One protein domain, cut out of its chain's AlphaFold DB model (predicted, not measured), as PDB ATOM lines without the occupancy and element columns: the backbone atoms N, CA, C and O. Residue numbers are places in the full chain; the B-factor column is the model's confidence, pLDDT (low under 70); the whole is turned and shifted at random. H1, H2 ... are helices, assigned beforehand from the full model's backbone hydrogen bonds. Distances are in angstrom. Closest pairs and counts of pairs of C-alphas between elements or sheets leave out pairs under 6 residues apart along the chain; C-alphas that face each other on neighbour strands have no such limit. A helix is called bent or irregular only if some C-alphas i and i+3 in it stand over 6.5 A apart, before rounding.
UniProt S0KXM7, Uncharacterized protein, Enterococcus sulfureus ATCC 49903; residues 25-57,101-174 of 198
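This is residues 25 to 57 and 101 to 174 of the 198 residues of an uncharacterized protein of Enterococcus sulfureus ATCC 49903 (UniProt S0KXM7). A long helical hairpin, H3 and H4, has H1 packed on it, touching H3 with residues 34 to 38; H2 folds back from H1 on the side away from H4, and H5 crosses the end where H1 begins and H2 ends. The 107 printed residues hold five named helices, H1 to H5, and no named strand: all helix. The whole is compact, radius of gyration of the C-alphas 14.2 A, spanning 43 by 29 by 24 A.

H1, residues 25 to 39, begins at C-alpha (227.798, 221.076, 279.566) and is 21.0 A long. H2, residues 42 to 57, is 22.6 A. H3, residues 101 to 122, is 30.7 A, with a kink of 43 degrees near residue 114. H4, residues 128 to 151, is 33.6 A. H5, residues 157 to 174, is 25.4 A, ends at C-alpha (251.890, 231.697, 264.554), and is irregular: C-alphas 165 and 168 are 7.0 A apart.

H1 is the hub, touching the four others; H1, H3 and H4 form a bundle, helices side by side. H1 touches H3, closest C-alphas Cys 38 and Pro 114, 4.8 A. H3 and H4, a hairpin, touch at Phe 106 and Leu 146, closest C-alphas 6.2 A, opposite ways at 0 degrees, a shallow tilt. H2 and H5 touch, about perpendicular at 82 degrees, closest C-alphas Leu 53 and Tyr 169, 5.0 A. H2 and H4 are apart. Every O i to N i+4 pair is within hydrogen-bond range in H1, H2 and H4; H3 has 16 of 18, H5 12 of 14.

The two farthest C-alphas, Thr 125 and Lys 155, are 44.3 A apart. Residues 58 to 100 are not printed; C-alphas 57 and 101 are 24.1 A apart across the cut. The links printed whole are tight. Residues 151 to 157 and 174 have pLDDT under 70.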
ATOM      1  N   ALA A  25     228.023 219.628 279.600       73.12
ATOM      2  CA  ALA A  25     227.798 221.076 279.566       73.12
ATOM      3  C   ALA A  25     228.702 221.804 278.549       73.12
ATOM      4  O   ALA A  25     228.305 222.816 277.977       73.12
ATOM      5  N   SER A  26     229.896 221.268 278.270       74.50
ATOM      6  CA  SER A  26     230.814 221.819 277.270       74.50
ATOM      7  C   SER A  26     230.282 221.722 275.836       74.50
ATOM      8  O   SER A  26     230.508 222.632 275.041       74.50
ATOM      9  N   TYR A  27     229.536 220.665 275.506       78.12
ATOM     10  CA  TYR A  27     228.912 220.508 274.194       78.12
ATOM     11  C   TYR A  27     227.881 221.614 273.945       78.12
ATOM     12  O   TYR A  27     227.948 222.322 272.943       78.12
ATOM     13  N   TRP A  28     226.975 221.805 274.905       81.50
ATOM     14  CA  TRP A  28     225.943 222.838 274.842       81.50
ATOM     15  C   TRP A  28     226.528 224.246 274.889       81.50
ATOM     16  O   TRP A  28     226.042 225.129 274.190       81.50
ATOM     17  N   CYS A  29     227.611 224.443 275.644       84.38
ATOM     18  CA  CYS A  29     228.352 225.699 275.642       84.38
ATOM     19  C   CYS A  29     228.917 226.008 274.247       84.38
ATOM     20  O   CYS A  29     228.665 227.085 273.715       84.38
ATOM     21  N   LEU A  30     229.591 225.051 273.599       83.31
ATOM     22  CA  LEU A  30     230.096 225.229 272.232       83.31
ATOM     23  C   LEU A  30     228.976 225.454 271.211       83.31
ATOM     24  O   LEU A  30     229.112 226.310 270.344       83.31
ATOM     25  N   PHE A  31     227.870 224.721 271.322       85.81
ATOM     26  CA  PHE A  31     226.704 224.900 270.456       85.81
ATOM     27  C   PHE A  31     226.086 226.298 270.614       85.81
ATOM     28  O   PHE A  31     225.778 226.969 269.627       85.81
ATOM     29  N   GLY A  32     225.947 226.761 271.858       85.62
ATOM     30  CA  GLY A  32     225.468 228.100 272.180       85.62
ATOM     31  C   GLY A  32     226.404 229.181 271.646       85.62
ATOM     32  O   GLY A  32     225.942 230.107 270.983       85.62
ATOM     33  N   LEU A  33     227.716 229.026 271.845       86.06
ATOM     34  CA  LEU A  33     228.723 229.933 271.294       86.06
ATOM     35  C   LEU A  33     228.665 229.971 269.764       86.06
ATOM     36  O   LEU A  33     228.631 231.056 269.192       86.06
ATOM     37  N   PHE A  34     228.583 228.821 269.093       87.12
ATOM     38  CA  PHE A  34     228.482 228.766 267.632       87.12
ATOM     39  C   PHE A  34     227.233 229.497 267.120       87.12
ATOM     40  O   PHE A  34     227.302 230.308 266.197       87.12
ATOM     41  N   THR A  35     226.092 229.260 267.767       86.56
ATOM     42  CA  THR A  35     224.820 229.896 267.412       86.56
ATOM     43  C   THR A  35     224.878 231.410 267.633       86.56
ATOM     44  O   THR A  35     224.426 232.181 266.784       86.56
ATOM     45  N   LEU A  36     225.499 231.850 268.734       87.88
ATOM     46  CA  LEU A  36     225.766 233.259 269.020       87.88
ATOM     47  C   LEU A  36     226.644 233.888 267.923       87.88
ATOM     48  O   LEU A  36     226.317 234.956 267.405       87.88
ATOM     49  N   LEU A  37     227.722 233.215 267.504       85.56
ATOM     50  CA  LEU A  37     228.585 233.690 266.417       85.56
ATOM     51  C   LEU A  37     227.824 233.829 265.088       85.56
ATOM     52  O   LEU A  37     228.067 234.780 264.349       85.56
ATOM     53  N   CYS A  38     226.886 232.934 264.773       84.00
ATOM     54  CA  CYS A  38     226.084 233.042 263.548       84.00
ATOM     55  C   CYS A  38     225.050 234.181 263.599       84.00
ATOM     56  O   CYS A  38     224.788 234.816 262.576       84.00
ATOM     57  N   LEU A  39     224.469 234.457 264.769       85.25
ATOM     58  CA  LEU A  39     223.435 235.485 264.943       85.25
ATOM     59  C   LEU A  39     223.986 236.907 265.100       85.25
ATOM     60  O   LEU A  39     223.260 237.871 264.844       85.25
ATOM     61  N   THR A  40     225.237 237.043 265.532       84.06
ATOM     62  CA  THR A  40     225.881 238.340 265.767       84.06
ATOM     63  C   THR A  40     226.256 239.055 264.466       84.06
ATOM     64  O   THR A  40     226.471 238.447 263.415       84.06
ATOM     65  N   SER A  41     226.327 240.388 264.526       84.12
ATOM     66  CA  SER A  41     226.810 241.224 263.420       84.12
ATOM     67  C   SER A  41     228.309 241.005 263.171       84.12
ATOM     68  O   SER A  41     229.012 240.474 264.026       84.12
ATOM     69  N   LEU A  42     228.830 241.437 262.014       83.06
ATOM     70  CA  LEU A  42     230.258 241.298 261.669       83.06
ATOM     71  C   LEU A  42     231.191 241.846 262.764       83.06
ATOM     72  O   LEU A  42     232.135 241.168 263.163       83.06
ATOM     73  N   TRP A  43     230.882 243.028 263.302       83.88
ATOM     74  CA  TRP A  43     231.615 243.614 264.429       83.88
ATOM     75  C   TRP A  43     231.490 242.777 265.705       83.88
ATOM     76  O   TRP A  43     232.485 242.554 266.390       83.88
ATOM     77  N   GLY A  44     230.296 242.253 265.993       82.31
ATOM     78  CA  GLY A  44     230.074 241.356 267.129       82.31
ATOM     79  C   GLY A  44     230.919 240.082 267.049       82.31
ATOM     80  O   GLY A  44     231.520 239.689 268.046       82.31
ATOM     81  N   LYS A  45     231.055 239.482 265.860       86.00
ATOM     82  CA  LYS A  45     231.904 238.295 265.641       86.00
ATOM     83  C   LYS A  45     233.365 238.575 265.983       86.00
ATOM     84  O   LYS A  45     233.991 237.774 266.672       86.00
ATOM     85  N   LEU A  46     233.892 239.723 265.547       85.56
ATOM     86  CA  LEU A  46     235.264 240.138 265.856       85.56
ATOM     87  C   LEU A  46     235.470 240.342 267.358       85.56
ATOM     88  O   LEU A  46     236.466 239.869 267.897       85.56
ATOM     89  N   VAL A  47     234.519 240.986 268.042       87.12
ATOM     90  CA  VAL A  47     234.584 241.187 269.500       87.12
ATOM     91  C   VAL A  47     234.593 239.853 270.243       87.12
ATOM     92  O   VAL A  47     235.383 239.684 271.166       87.12
ATOM     93  N   VAL A  48     233.776 238.881 269.828       85.94
ATOM     94  CA  VAL A  48     233.750 237.552 270.461       85.94
ATOM     95  C   VAL A  48     235.070 236.806 270.251       85.94
ATOM     96  O   VAL A  48     235.613 236.243 271.200       85.94
ATOM     97  N   ILE A  49     235.635 236.849 269.040       85.81
ATOM     98  CA  ILE A  49     236.950 236.249 268.758       85.81
ATOM     99  C   ILE A  49     238.043 236.933 269.589       85.81
ATOM    100  O   ILE A  49     238.905 236.258 270.150       85.81
ATOM    101  N   LEU A  50     237.991 238.260 269.716       84.88
ATOM    102  CA  LEU A  50     238.941 239.034 270.513       84.88
ATOM    103  C   LEU A  50     238.795 238.743 272.014       84.88
ATOM    104  O   LEU A  50     239.795 238.673 272.725       84.88
ATOM    105  N   ALA A  51     237.578 238.492 272.494       85.75
ATOM    106  CA  ALA A  51     237.336 238.045 273.861       85.75
ATOM    107  C   ALA A  51     237.932 236.650 274.113       85.75
ATOM    108  O   ALA A  51     238.614 236.455 275.119       85.75
ATOM    109  N   PHE A  52     237.749 235.696 273.193       86.12
ATOM    110  CA  PHE A  52     238.399 234.382 273.289       86.12
ATOM    111  C   PHE A  52     239.921 234.501 273.288       86.12
ATOM    112  O   PHE A  52     240.578 233.888 274.128       86.12
ATOM    113  N   LEU A  53     240.471 235.348 272.413       84.44
ATOM    114  CA  LEU A  53     241.896 235.661 272.374       84.44
ATOM    115  C   LEU A  53     242.389 236.213 273.717       84.44
ATOM    116  O   LEU A  53     243.405 235.745 274.218       84.44
ATOM    117  N   ALA A  54     241.677 237.170 274.316       81.88
ATOM    118  CA  ALA A  54     242.054 237.773 275.594       81.88
ATOM    119  C   ALA A  54     242.029 236.757 276.747       81.88
ATOM    120  O   ALA A  54     242.977 236.691 277.529       81.88
ATOM    121  N   ILE A  55     240.984 235.928 276.827       84.56
ATOM    122  CA  ILE A  55     240.862 234.871 277.843       84.56
ATOM    123  C   ILE A  55     241.995 233.852 277.681       84.56
ATOM    124  O   ILE A  55     242.677 233.514 278.650       84.56
ATOM    125  N   ALA A  56     242.230 233.390 276.452       82.25
ATOM    126  CA  ALA A  56     243.294 232.443 276.155       82.25
ATOM    127  C   ALA A  56     244.682 233.041 276.427       82.25
ATOM    128  O   ALA A  56     245.531 232.358 276.991       82.25
ATOM    129  N   ALA A  57     244.904 234.317 276.105       80.12
ATOM    130  CA  ALA A  57     246.157 235.016 276.378       80.12
ATOM    131  C   ALA A  57     246.422 235.169 277.880       80.12
ATOM    132  O   ALA A  57     247.560 235.010 278.313       80.12
ATOM    133  N   TRP A 101     243.497 215.898 262.366       78.25
ATOM    134  CA  TRP A 101     242.904 216.587 261.211       78.25
ATOM    135  C   TRP A 101     241.389 216.831 261.338       78.25
ATOM    136  O   TRP A 101     240.888 217.870 260.919       78.25
ATOM    137  N   ARG A 102     240.655 215.919 261.992       79.69
ATOM    138  CA  ARG A 102     239.207 216.048 262.256       79.69
ATOM    139  C   ARG A 102     238.874 217.240 263.146       79.69
ATOM    140  O   ARG A 102     237.912 217.954 262.880       79.69
ATOM    141  N   PHE A 103     239.673 217.456 264.190       81.56
ATOM    142  CA  PHE A 103     239.549 218.643 265.025       81.56
ATOM    143  C   PHE A 103     239.892 219.895 264.219       81.56
ATOM    144  O   PHE A 103     239.183 220.885 264.335       81.56
ATOM    145  N   GLY A 104     240.906 219.828 263.348       81.00
ATOM    146  CA  GLY A 104     241.229 220.906 262.410       81.00
ATOM    147  C   GLY A 104     240.035 221.300 261.536       81.00
ATOM    148  O   GLY A 104     239.702 222.480 261.461       81.00
ATOM    149  N   ILE A 105     239.331 220.326 260.946       83.31
ATOM    150  CA  ILE A 105     238.112 220.571 260.154       83.31
ATOM    151  C   ILE A 105     237.010 221.189 261.015       83.31
ATOM    152  O   ILE A 105     236.422 222.191 260.621       83.31
ATOM    153  N   PHE A 106     236.742 220.628 262.196       87.00
ATOM    154  CA  PHE A 106     235.711 221.141 263.102       87.00
ATOM    155  C   PHE A 106     236.005 222.567 263.584       87.00
ATOM    156  O   PHE A 106     235.120 223.417 263.572       87.00
ATOM    157  N   ALA A 107     237.248 222.850 263.967       84.81
ATOM    158  CA  ALA A 107     237.686 224.173 264.389       84.81
ATOM    159  C   ALA A 107     237.620 225.186 263.243       84.81
ATOM    160  O   ALA A 107     237.108 226.290 263.421       84.81
ATOM    161  N   THR A 108     238.084 224.793 262.055       85.69
ATOM    162  CA  THR A 108     237.986 225.629 260.852       85.69
ATOM    163  C   THR A 108     236.526 225.938 260.554       85.69
ATOM    164  O   THR A 108     236.172 227.093 260.354       85.69
ATOM    165  N   TYR A 109     235.656 224.930 260.609       88.94
ATOM    166  CA  TYR A 109     234.220 225.109 260.444       88.94
ATOM    167  C   TYR A 109     233.649 226.085 261.482       88.94
ATOM    168  O   TYR A 109     232.984 227.043 261.102       88.94
ATOM    169  N   PHE A 110     233.958 225.903 262.770       88.06
ATOM    170  CA  PHE A 110     233.452 226.741 263.863       88.06
ATOM    171  C   PHE A 110     233.752 228.232 263.664       88.06
ATOM    172  O   PHE A 110     232.882 229.066 263.904       88.06
ATOM    173  N   TYR A 111     234.960 228.568 263.204       87.69
ATOM    174  CA  TYR A 111     235.381 229.960 263.028       87.69
ATOM    175  C   TYR A 111     235.068 230.535 261.647       87.69
ATOM    176  O   TYR A 111     234.724 231.708 261.556       87.69
ATOM    177  N   VAL A 112     235.162 229.745 260.574       89.06
ATOM    178  CA  VAL A 112     234.981 230.234 259.196       89.06
ATOM    179  C   VAL A 112     233.505 230.292 258.805       89.06
ATOM    180  O   VAL A 112     233.096 231.242 258.131       89.06
ATOM    181  N   MET A 113     232.672 229.338 259.251       88.88
ATOM    182  CA  MET A 113     231.254 229.330 258.870       88.88
ATOM    183  C   MET A 113     230.490 230.595 259.246       88.88
ATOM    184  O   MET A 113     229.741 231.073 258.402       88.88
ATOM    185  N   PRO A 114     230.659 231.191 260.438       86.75
ATOM    186  CA  PRO A 114     229.978 232.433 260.773       86.75
ATOM    187  C   PRO A 114     230.262 233.552 259.765       86.75
ATOM    188  O   PRO A 114     229.357 234.321 259.447       86.75
ATOM    189  N   PHE A 115     231.476 233.651 259.220       87.38
ATOM    190  CA  PHE A 115     231.796 234.646 258.189       87.38
ATOM    191  C   PHE A 115     231.171 234.292 256.841       87.38
ATOM    192  O   PHE A 115     230.533 235.155 256.228       87.38
ATOM    193  N   LEU A 116     231.276 233.023 256.430       88.12
ATOM    194  CA  LEU A 116     230.602 232.505 255.237       88.12
ATOM    195  C   LEU A 116     229.091 232.738 255.303       88.12
ATOM    196  O   LEU A 116     228.507 233.150 254.313       88.12
ATOM    197  N   PHE A 117     228.470 232.559 256.467       87.31
ATOM    198  CA  PHE A 117     227.046 232.780 256.701       87.31
ATOM    199  C   PHE A 117     226.629 234.223 256.385       87.31
ATOM    200  O   PHE A 117     225.653 234.445 255.674       87.31
ATOM    201  N   THR A 118     227.391 235.218 256.856       87.00
ATOM    202  CA  THR A 118     227.145 236.632 256.510       87.00
ATOM    203  C   THR A 118     227.348 236.925 255.033       87.00
ATOM    204  O   THR A 118     226.600 237.714 254.464       87.00
ATOM    205  N   TRP A 119     228.338 236.292 254.412       87.38
ATOM    206  CA  TRP A 119     228.604 236.469 252.989       87.38
ATOM    207  C   TRP A 119     227.503 235.842 252.120       87.38
ATOM    208  O   TRP A 119     226.966 236.504 251.240       87.38
ATOM    209  N   LEU A 120     227.084 234.613 252.435       87.50
ATOM    210  CA  LEU A 120     225.968 233.907 251.797       87.50
ATOM    211  C   LEU A 120     224.649 234.673 251.933       87.50
ATOM    212  O   LEU A 120     223.872 234.728 250.983       87.50
ATOM    213  N   LEU A 121     224.410 235.296 253.092       86.81
ATOM    214  CA  LEU A 121     223.254 236.167 253.291       86.81
ATOM    215  C   LEU A 121     223.279 237.392 252.384       86.81
ATOM    216  O   LEU A 121     222.235 237.772 251.866       86.81
ATOM    217  N   HIS A 122     224.452 237.998 252.188       87.00
ATOM    218  CA  HIS A 122     224.587 239.178 251.340       87.00
ATOM    219  C   HIS A 122     224.330 238.871 249.859       87.00
ATOM    220  O   HIS A 122     223.767 239.703 249.157       87.00
ATOM    221  N   GLN A 123     224.685 237.664 249.411       87.38
ATOM    222  CA  GLN A 123     224.498 237.218 248.027       87.38
ATOM    223  C   GLN A 123     223.087 236.695 247.728       87.38
ATOM    224  O   GLN A 123     222.785 236.362 246.583       87.38
ATOM    225  N   SER A 124     222.225 236.561 248.736       85.19
ATOM    226  CA  SER A 124     220.908 235.961 248.548       85.19
ATOM    227  C   SER A 124     219.880 236.975 248.057       85.19
ATOM    228  O   SER A 124     219.644 237.998 248.692       85.19
ATOM    229  N   THR A 125     219.200 236.634 246.965       81.38
ATOM    230  CA  THR A 125     218.093 237.414 246.386       81.38
ATOM    231  C   THR A 125     216.756 237.203 247.119       81.38
ATOM    232  O   THR A 125     215.778 237.896 246.857       81.38
ATOM    233  N   TYR A 126     216.686 236.223 248.025       81.94
ATOM    234  CA  TYR A 126     215.473 235.843 248.755       81.94
ATOM    235  C   TYR A 126     215.215 236.746 249.974       81.94
ATOM    236  O   TYR A 126     216.146 237.383 250.476       81.94
ATOM    237  N   PRO A 127     213.974 236.793 250.505       84.12
ATOM    238  CA  PRO A 127     213.654 237.590 251.687       84.12
ATOM    239  C   PRO A 127     214.596 237.272 252.853       84.12
ATOM    240  O   PRO A 127     214.696 236.127 253.302       84.12
ATOM    241  N   ALA A 128     215.247 238.319 253.369       80.19
ATOM    242  CA  ALA A 128     216.366 238.222 254.306       80.19
ATOM    243  C   ALA A 128     216.071 237.344 255.533       80.19
ATOM    244  O   ALA A 128     216.936 236.593 255.985       80.19
ATOM    245  N   SER A 129     214.844 237.391 256.057       85.19
ATOM    246  CA  SER A 129     214.432 236.581 257.207       85.19
ATOM    247  C   SER A 129     214.423 235.085 256.892       85.19
ATOM    248  O   SER A 129     214.966 234.300 257.665       85.19
ATOM    249  N   VAL A 130     213.850 234.680 255.756       86.12
ATOM    250  CA  VAL A 130     213.722 233.260 255.383       86.12
ATOM    251  C   VAL A 130     215.099 232.666 255.105       86.12
ATOM    252  O   VAL A 130     215.430 231.609 255.640       86.12
ATOM    253  N   THR A 131     215.931 233.386 254.349       87.12
ATOM    254  CA  THR A 131     217.314 232.990 254.055       87.12
ATOM    255  C   THR A 131     218.151 232.861 255.327       87.12
ATOM    256  O   THR A 131     218.928 231.919 255.472       87.12
ATOM    257  N   LYS A 132     217.981 233.783 256.285       87.31
ATOM    258  CA  LYS A 132     218.705 233.749 257.562       87.31
ATOM    259  C   LYS A 132     218.373 232.501 258.363       87.31
ATOM    260  O   LYS A 132     219.291 231.818 258.805       87.31
ATOM    261  N   TRP A 133     217.093 232.191 258.544       87.25
ATOM    262  CA  TRP A 133     216.688 231.021 259.326       87.25
ATOM    263  C   TRP A 133     217.044 229.701 258.636       87.25
ATOM    264  O   TRP A 133     217.499 228.777 259.311       87.25
ATOM    265  N   SER A 134     216.918 229.615 257.307       88.44
ATOM    266  CA  SER A 134     217.258 228.398 256.559       88.44
ATOM    267  C   SER A 134     218.758 228.096 256.594       88.44
ATOM    268  O   SER A 134     219.151 226.985 256.954       88.44
ATOM    269  N   LEU A 135     219.612 229.090 256.327       88.44
ATOM    270  CA  LEU A 135     221.066 228.947 256.449       88.44
ATOM    271  C   LEU A 135     221.476 228.587 257.881       88.44
ATOM    272  O   LEU A 135     222.436 227.842 258.074       88.44
ATOM    273  N   LEU A 136     220.769 229.114 258.886       89.88
ATOM    274  CA  LEU A 136     221.109 228.899 260.290       89.88
ATOM    275  C   LEU A 136     220.791 227.452 260.675       89.88
ATOM    276  O   LEU A 136     221.640 226.787 261.262       89.88
ATOM    277  N   LEU A 137     219.637 226.930 260.249       89.19
ATOM    278  CA  LEU A 137     219.284 225.518 260.418       89.19
ATOM    279  C   LEU A 137     220.283 224.584 259.727       89.19
ATOM    280  O   LEU A 137     220.740 223.622 260.345       89.19
ATOM    281  N   ILE A 138     220.675 224.886 258.486       89.38
ATOM    282  CA  ILE A 138     221.674 224.095 257.748       89.38
ATOM    283  C   ILE A 138     223.023 224.117 258.478       89.38
ATOM    284  O   ILE A 138     223.652 223.075 258.667       89.38
ATOM    285  N   SER A 139     223.449 225.293 258.943       88.94
ATOM    286  CA  SER A 139     224.712 225.460 259.671       88.94
ATOM    287  C   SER A 139     224.695 224.724 261.013       88.94
ATOM    288  O   SER A 139     225.661 224.057 261.371       88.94
ATOM    289  N   LEU A 140     223.584 224.770 261.751       90.31
ATOM    290  CA  LEU A 140     223.431 224.017 262.998       90.31
ATOM    291  C   LEU A 140     223.419 222.504 262.765       90.31
ATOM    292  O   LEU A 140     224.041 221.770 263.532       90.31
ATOM    293  N   GLY A 141     222.753 222.032 261.709       88.00
ATOM    294  CA  GLY A 141     222.730 220.613 261.348       88.00
ATOM    295  C   GLY A 141     224.120 220.082 260.993       88.00
ATOM    296  O   GLY A 141     224.531 219.022 261.471       88.00
ATOM    297  N   LEU A 142     224.889 220.854 260.224       88.25
ATOM    298  CA  LEU A 142     226.283 220.534 259.909       88.25
ATOM    299  C   LEU A 142     227.178 220.577 261.151       88.25
ATOM    300  O   LEU A 142     227.978 219.661 261.353       88.25
ATOM    301  N   PHE A 143     227.020 221.587 262.011       87.69
ATOM    302  CA  PHE A 143     227.728 221.657 263.290       87.69
ATOM    303  C   PHE A 143     227.453 220.415 264.141       87.69
ATOM    304  O   PHE A 143     228.383 219.803 264.672       87.69
ATOM    305  N   TYR A 144     226.188 220.002 264.219       85.88
ATOM    306  CA  TYR A 144     225.769 218.806 264.932       85.88
ATOM    307  C   TYR A 144     226.469 217.549 264.380       85.88
ATOM    308  O   TYR A 144     227.126 216.837 265.144       85.88
ATOM    309  N   GLY A 145     226.451 217.322 263.063       83.19
ATOM    310  CA  GLY A 145     227.117 216.164 262.449       83.19
ATOM    311  C   GLY A 145     228.643 216.157 262.628       83.19
ATOM    312  O   GLY A 145     229.234 215.135 262.984       83.19
ATOM    313  N   LEU A 146     229.298 217.309 262.454       83.19
ATOM    314  CA  LEU A 146     230.749 217.443 262.646       83.19
ATOM    315  C   LEU A 146     231.156 217.252 264.110       83.19
ATOM    316  O   LEU A 146     232.185 216.639 264.399       83.19
ATOM    317  N   SER A 147     230.340 217.745 265.040       77.06
ATOM    318  CA  SER A 147     230.588 217.572 266.469       77.06
ATOM    319  C   SER A 147     230.541 216.096 266.870       77.06
ATOM    320  O   SER A 147     231.400 215.654 267.631       77.06
ATOM    321  N   GLU A 148     229.637 215.295 266.298       75.31
ATOM    322  CA  GLU A 148     229.551 213.855 266.563       75.31
ATOM    323  C   GLU A 148     230.823 213.113 266.117       75.31
ATOM    324  O   GLU A 148     231.363 212.274 266.849       75.31
ATOM    325  N   LEU A 149     231.379 213.482 264.961       74.88
ATOM    326  CA  LEU A 149     232.626 212.915 264.432       74.88
ATOM    327  C   LEU A 149     233.846 213.175 265.333       74.88
ATOM    328  O   LEU A 149     234.753 212.337 265.398       74.88
ATOM    329  N   VAL A 150     233.880 214.314 266.031       75.06
ATOM    330  CA  VAL A 150     234.995 214.708 266.912       75.06
ATOM    331  C   VAL A 150     234.792 214.198 268.340       75.06
ATOM    332  O   VAL A 150     235.711 213.633 268.941       75.06
ATOM    333  N   TYR A 151     233.583 214.332 268.883       69.75
ATOM    334  CA  TYR A 151     233.283 213.976 270.269       69.75
ATOM    335  C   TYR A 151     233.242 212.467 270.518       69.75
ATOM    336  O   TYR A 151     233.660 212.027 271.585       69.75
ATOM    337  N   THR A 152     232.836 211.646 269.542       64.94
ATOM    338  CA  THR A 152     232.783 210.175 269.705       64.94
ATOM    339  C   THR A 152     234.149 209.515 269.921       64.94
ATOM    340  O   THR A 152     234.212 208.369 270.368       64.94
ATOM    341  N   ARG A 153     235.250 210.209 269.610       61.59
ATOM    342  CA  ARG A 153     236.631 209.716 269.766       61.59
ATOM    343  C   ARG A 153     237.456 210.507 270.781       61.59
ATOM    344  O   ARG A 153     238.548 210.067 271.142       61.59
ATOM    345  N   SER A 154     236.952 211.644 271.249       59.69
ATOM    346  CA  SER A 154     237.601 212.454 272.273       59.69
ATOM    347  C   SER A 154     237.287 211.897 273.661       59.69
ATOM    348  O   SER A 154     236.134 211.860 274.079       59.69
ATOM    349  N   LYS A 155     238.330 211.539 274.417       58.16
ATOM    350  CA  LYS A 155     238.202 211.102 275.817       58.16
ATOM    351  C   LYS A 155     237.924 212.257 276.798       58.16
ATOM    352  O   LYS A 155     237.680 211.994 277.970       58.16
ATOM    353  N   ASN A 156     238.009 213.521 276.359       67.56
ATOM    354  CA  ASN A 156     237.867 214.691 277.230       67.56
ATOM    355  C   ASN A 156     237.103 215.837 276.539       67.56
ATOM    356  O   ASN A 156     237.665 216.601 275.755       67.56
ATOM    357  N   SER A 157     235.821 215.969 276.878       67.81
ATOM    358  CA  SER A 157     234.902 216.969 276.322       67.81
ATOM    359  C   SER A 157     235.230 218.410 276.728       67.81
ATOM    360  O   SER A 157     234.925 219.339 275.982       67.81
ATOM    361  N   LEU A 158     235.865 218.612 277.885       70.81
ATOM    362  CA  LEU A 158     236.272 219.933 278.372       70.81
ATOM    363  C   LEU A 158     237.581 220.380 277.711       70.81
ATOM    364  O   LEU A 158     237.721 221.542 277.337       70.81
ATOM    365  N   GLY A 159     238.494 219.432 277.477       70.38
ATOM    366  CA  GLY A 159     239.712 219.670 276.702       70.38
ATOM    367  C   GLY A 159     239.413 220.144 275.279       70.38
ATOM    368  O   GLY A 159     240.024 221.102 274.826       70.38
ATOM    369  N   LEU A 160     238.417 219.545 274.612       72.75
ATOM    370  CA  LEU A 160     237.969 219.997 273.289       72.75
ATOM    371  C   LEU A 160     237.475 221.445 273.300       72.75
ATOM    372  O   LEU A 160     237.871 222.227 272.441       72.75
ATOM    373  N   LEU A 161     236.629 221.806 274.266       79.31
ATOM    374  CA  LEU A 161     236.131 223.175 274.403       79.31
ATOM    375  C   LEU A 161     237.277 224.160 274.609       79.31
ATOM    376  O   LEU A 161     237.330 225.182 273.928       79.31
ATOM    377  N   TRP A 162     238.220 223.827 275.490       77.94
ATOM    378  CA  TRP A 162     239.380 224.676 275.730       77.94
ATOM    379  C   TRP A 162     240.229 224.850 274.471       77.94
ATOM    380  O   TRP A 162     240.596 225.971 274.138       77.94
ATOM    381  N   SER A 163     240.465 223.769 273.724       78.69
ATOM    382  CA  SER A 163     241.216 223.819 272.468       78.69
ATOM    383  C   SER A 163     240.532 224.659 271.388       78.69
ATOM    384  O   SER A 163     241.218 225.300 270.602       78.69
ATOM    385  N   VAL A 164     239.195 224.684 271.326       82.56
ATOM    386  CA  VAL A 164     238.476 225.567 270.390       82.56
ATOM    387  C   VAL A 164     238.621 227.026 270.812       82.56
ATOM    388  O   VAL A 164     238.862 227.876 269.960       82.56
ATOM    389  N   ILE A 165     238.506 227.325 272.108       82.69
ATOM    390  CA  ILE A 165     238.604 228.696 272.637       82.69
ATOM    391  C   ILE A 165     240.034 229.246 272.531       82.69
ATOM    392  O   ILE A 165     240.208 230.428 272.247       82.69
ATOM    393  N   SER A 166     241.058 228.411 272.725       79.94
ATOM    394  CA  SER A 166     242.463 228.833 272.636       79.94
ATOM    395  C   SER A 166     242.968 228.995 271.204       79.94
ATOM    396  O   SER A 166     243.963 229.673 270.976       79.94
ATOM    397  N   LEU A 167     242.277 228.414 270.229       83.50
ATOM    398  CA  LEU A 167     242.676 228.407 268.824       83.50
ATOM    399  C   LEU A 167     242.992 229.791 268.216       83.50
ATOM    400  O   LEU A 167     244.025 229.907 267.559       83.50
ATOM    401  N   PRO A 168     242.184 230.856 268.424       79.94
ATOM    402  CA  PRO A 168     242.518 232.197 267.937       79.94
ATOM    403  C   PRO A 168     243.811 232.759 268.541       79.94
ATOM    404  O   PRO A 168     244.493 233.554 267.902       79.94
ATOM    405  N   TYR A 169     244.172 232.355 269.758       79.56
ATOM    406  CA  TYR A 169     245.448 232.735 270.361       79.56
ATOM    407  C   TYR A 169     246.624 232.025 269.690       79.56
ATOM    408  O   TYR A 169     247.617 232.669 269.349       79.56
ATOM    409  N   ASP A 170     246.480 230.730 269.417       76.69
ATOM    410  CA  ASP A 170     247.520 229.940 268.756       76.69
ATOM    411  C   ASP A 170     247.782 230.426 267.319       76.69
ATOM    412  O   ASP A 170     248.936 230.512 266.889       76.69
ATOM    413  N   THR A 171     246.738 230.824 266.580       78.81
ATOM    414  CA  THR A 171     246.896 231.380 265.224       78.81
ATOM    415  C   THR A 171     247.589 232.740 265.233       78.81
ATOM    416  O   THR A 171     248.468 232.981 264.405       78.81
ATOM    417  N   VAL A 172     247.264 233.617 266.187       78.56
ATOM    418  CA  VAL A 172     247.948 234.911 266.342       78.56
ATOM    419  C   VAL A 172     249.421 234.707 266.689       78.56
ATOM    420  O   VAL A 172     250.281 235.353 266.088       78.56
ATOM    421  N   LEU A 173     249.743 233.774 267.589       72.44
ATOM    422  CA  LEU A 173     251.133 233.431 267.904       72.44
ATOM    423  C   LEU A 173     251.912 232.917 266.688       72.44
ATOM    424  O   LEU A 173     253.098 233.221 266.562       72.44
ATOM    425  N   PHE A 174     251.267 232.162 265.795       69.44
ATOM    426  CA  PHE A 174     251.890 231.697 264.554       69.44
ATOM    427  C   PHE A 174     252.162 232.847 263.572       69.44
ATOM    428  O   PHE A 174     253.201 232.866 262.912       69.44
TER     429      PHE A 174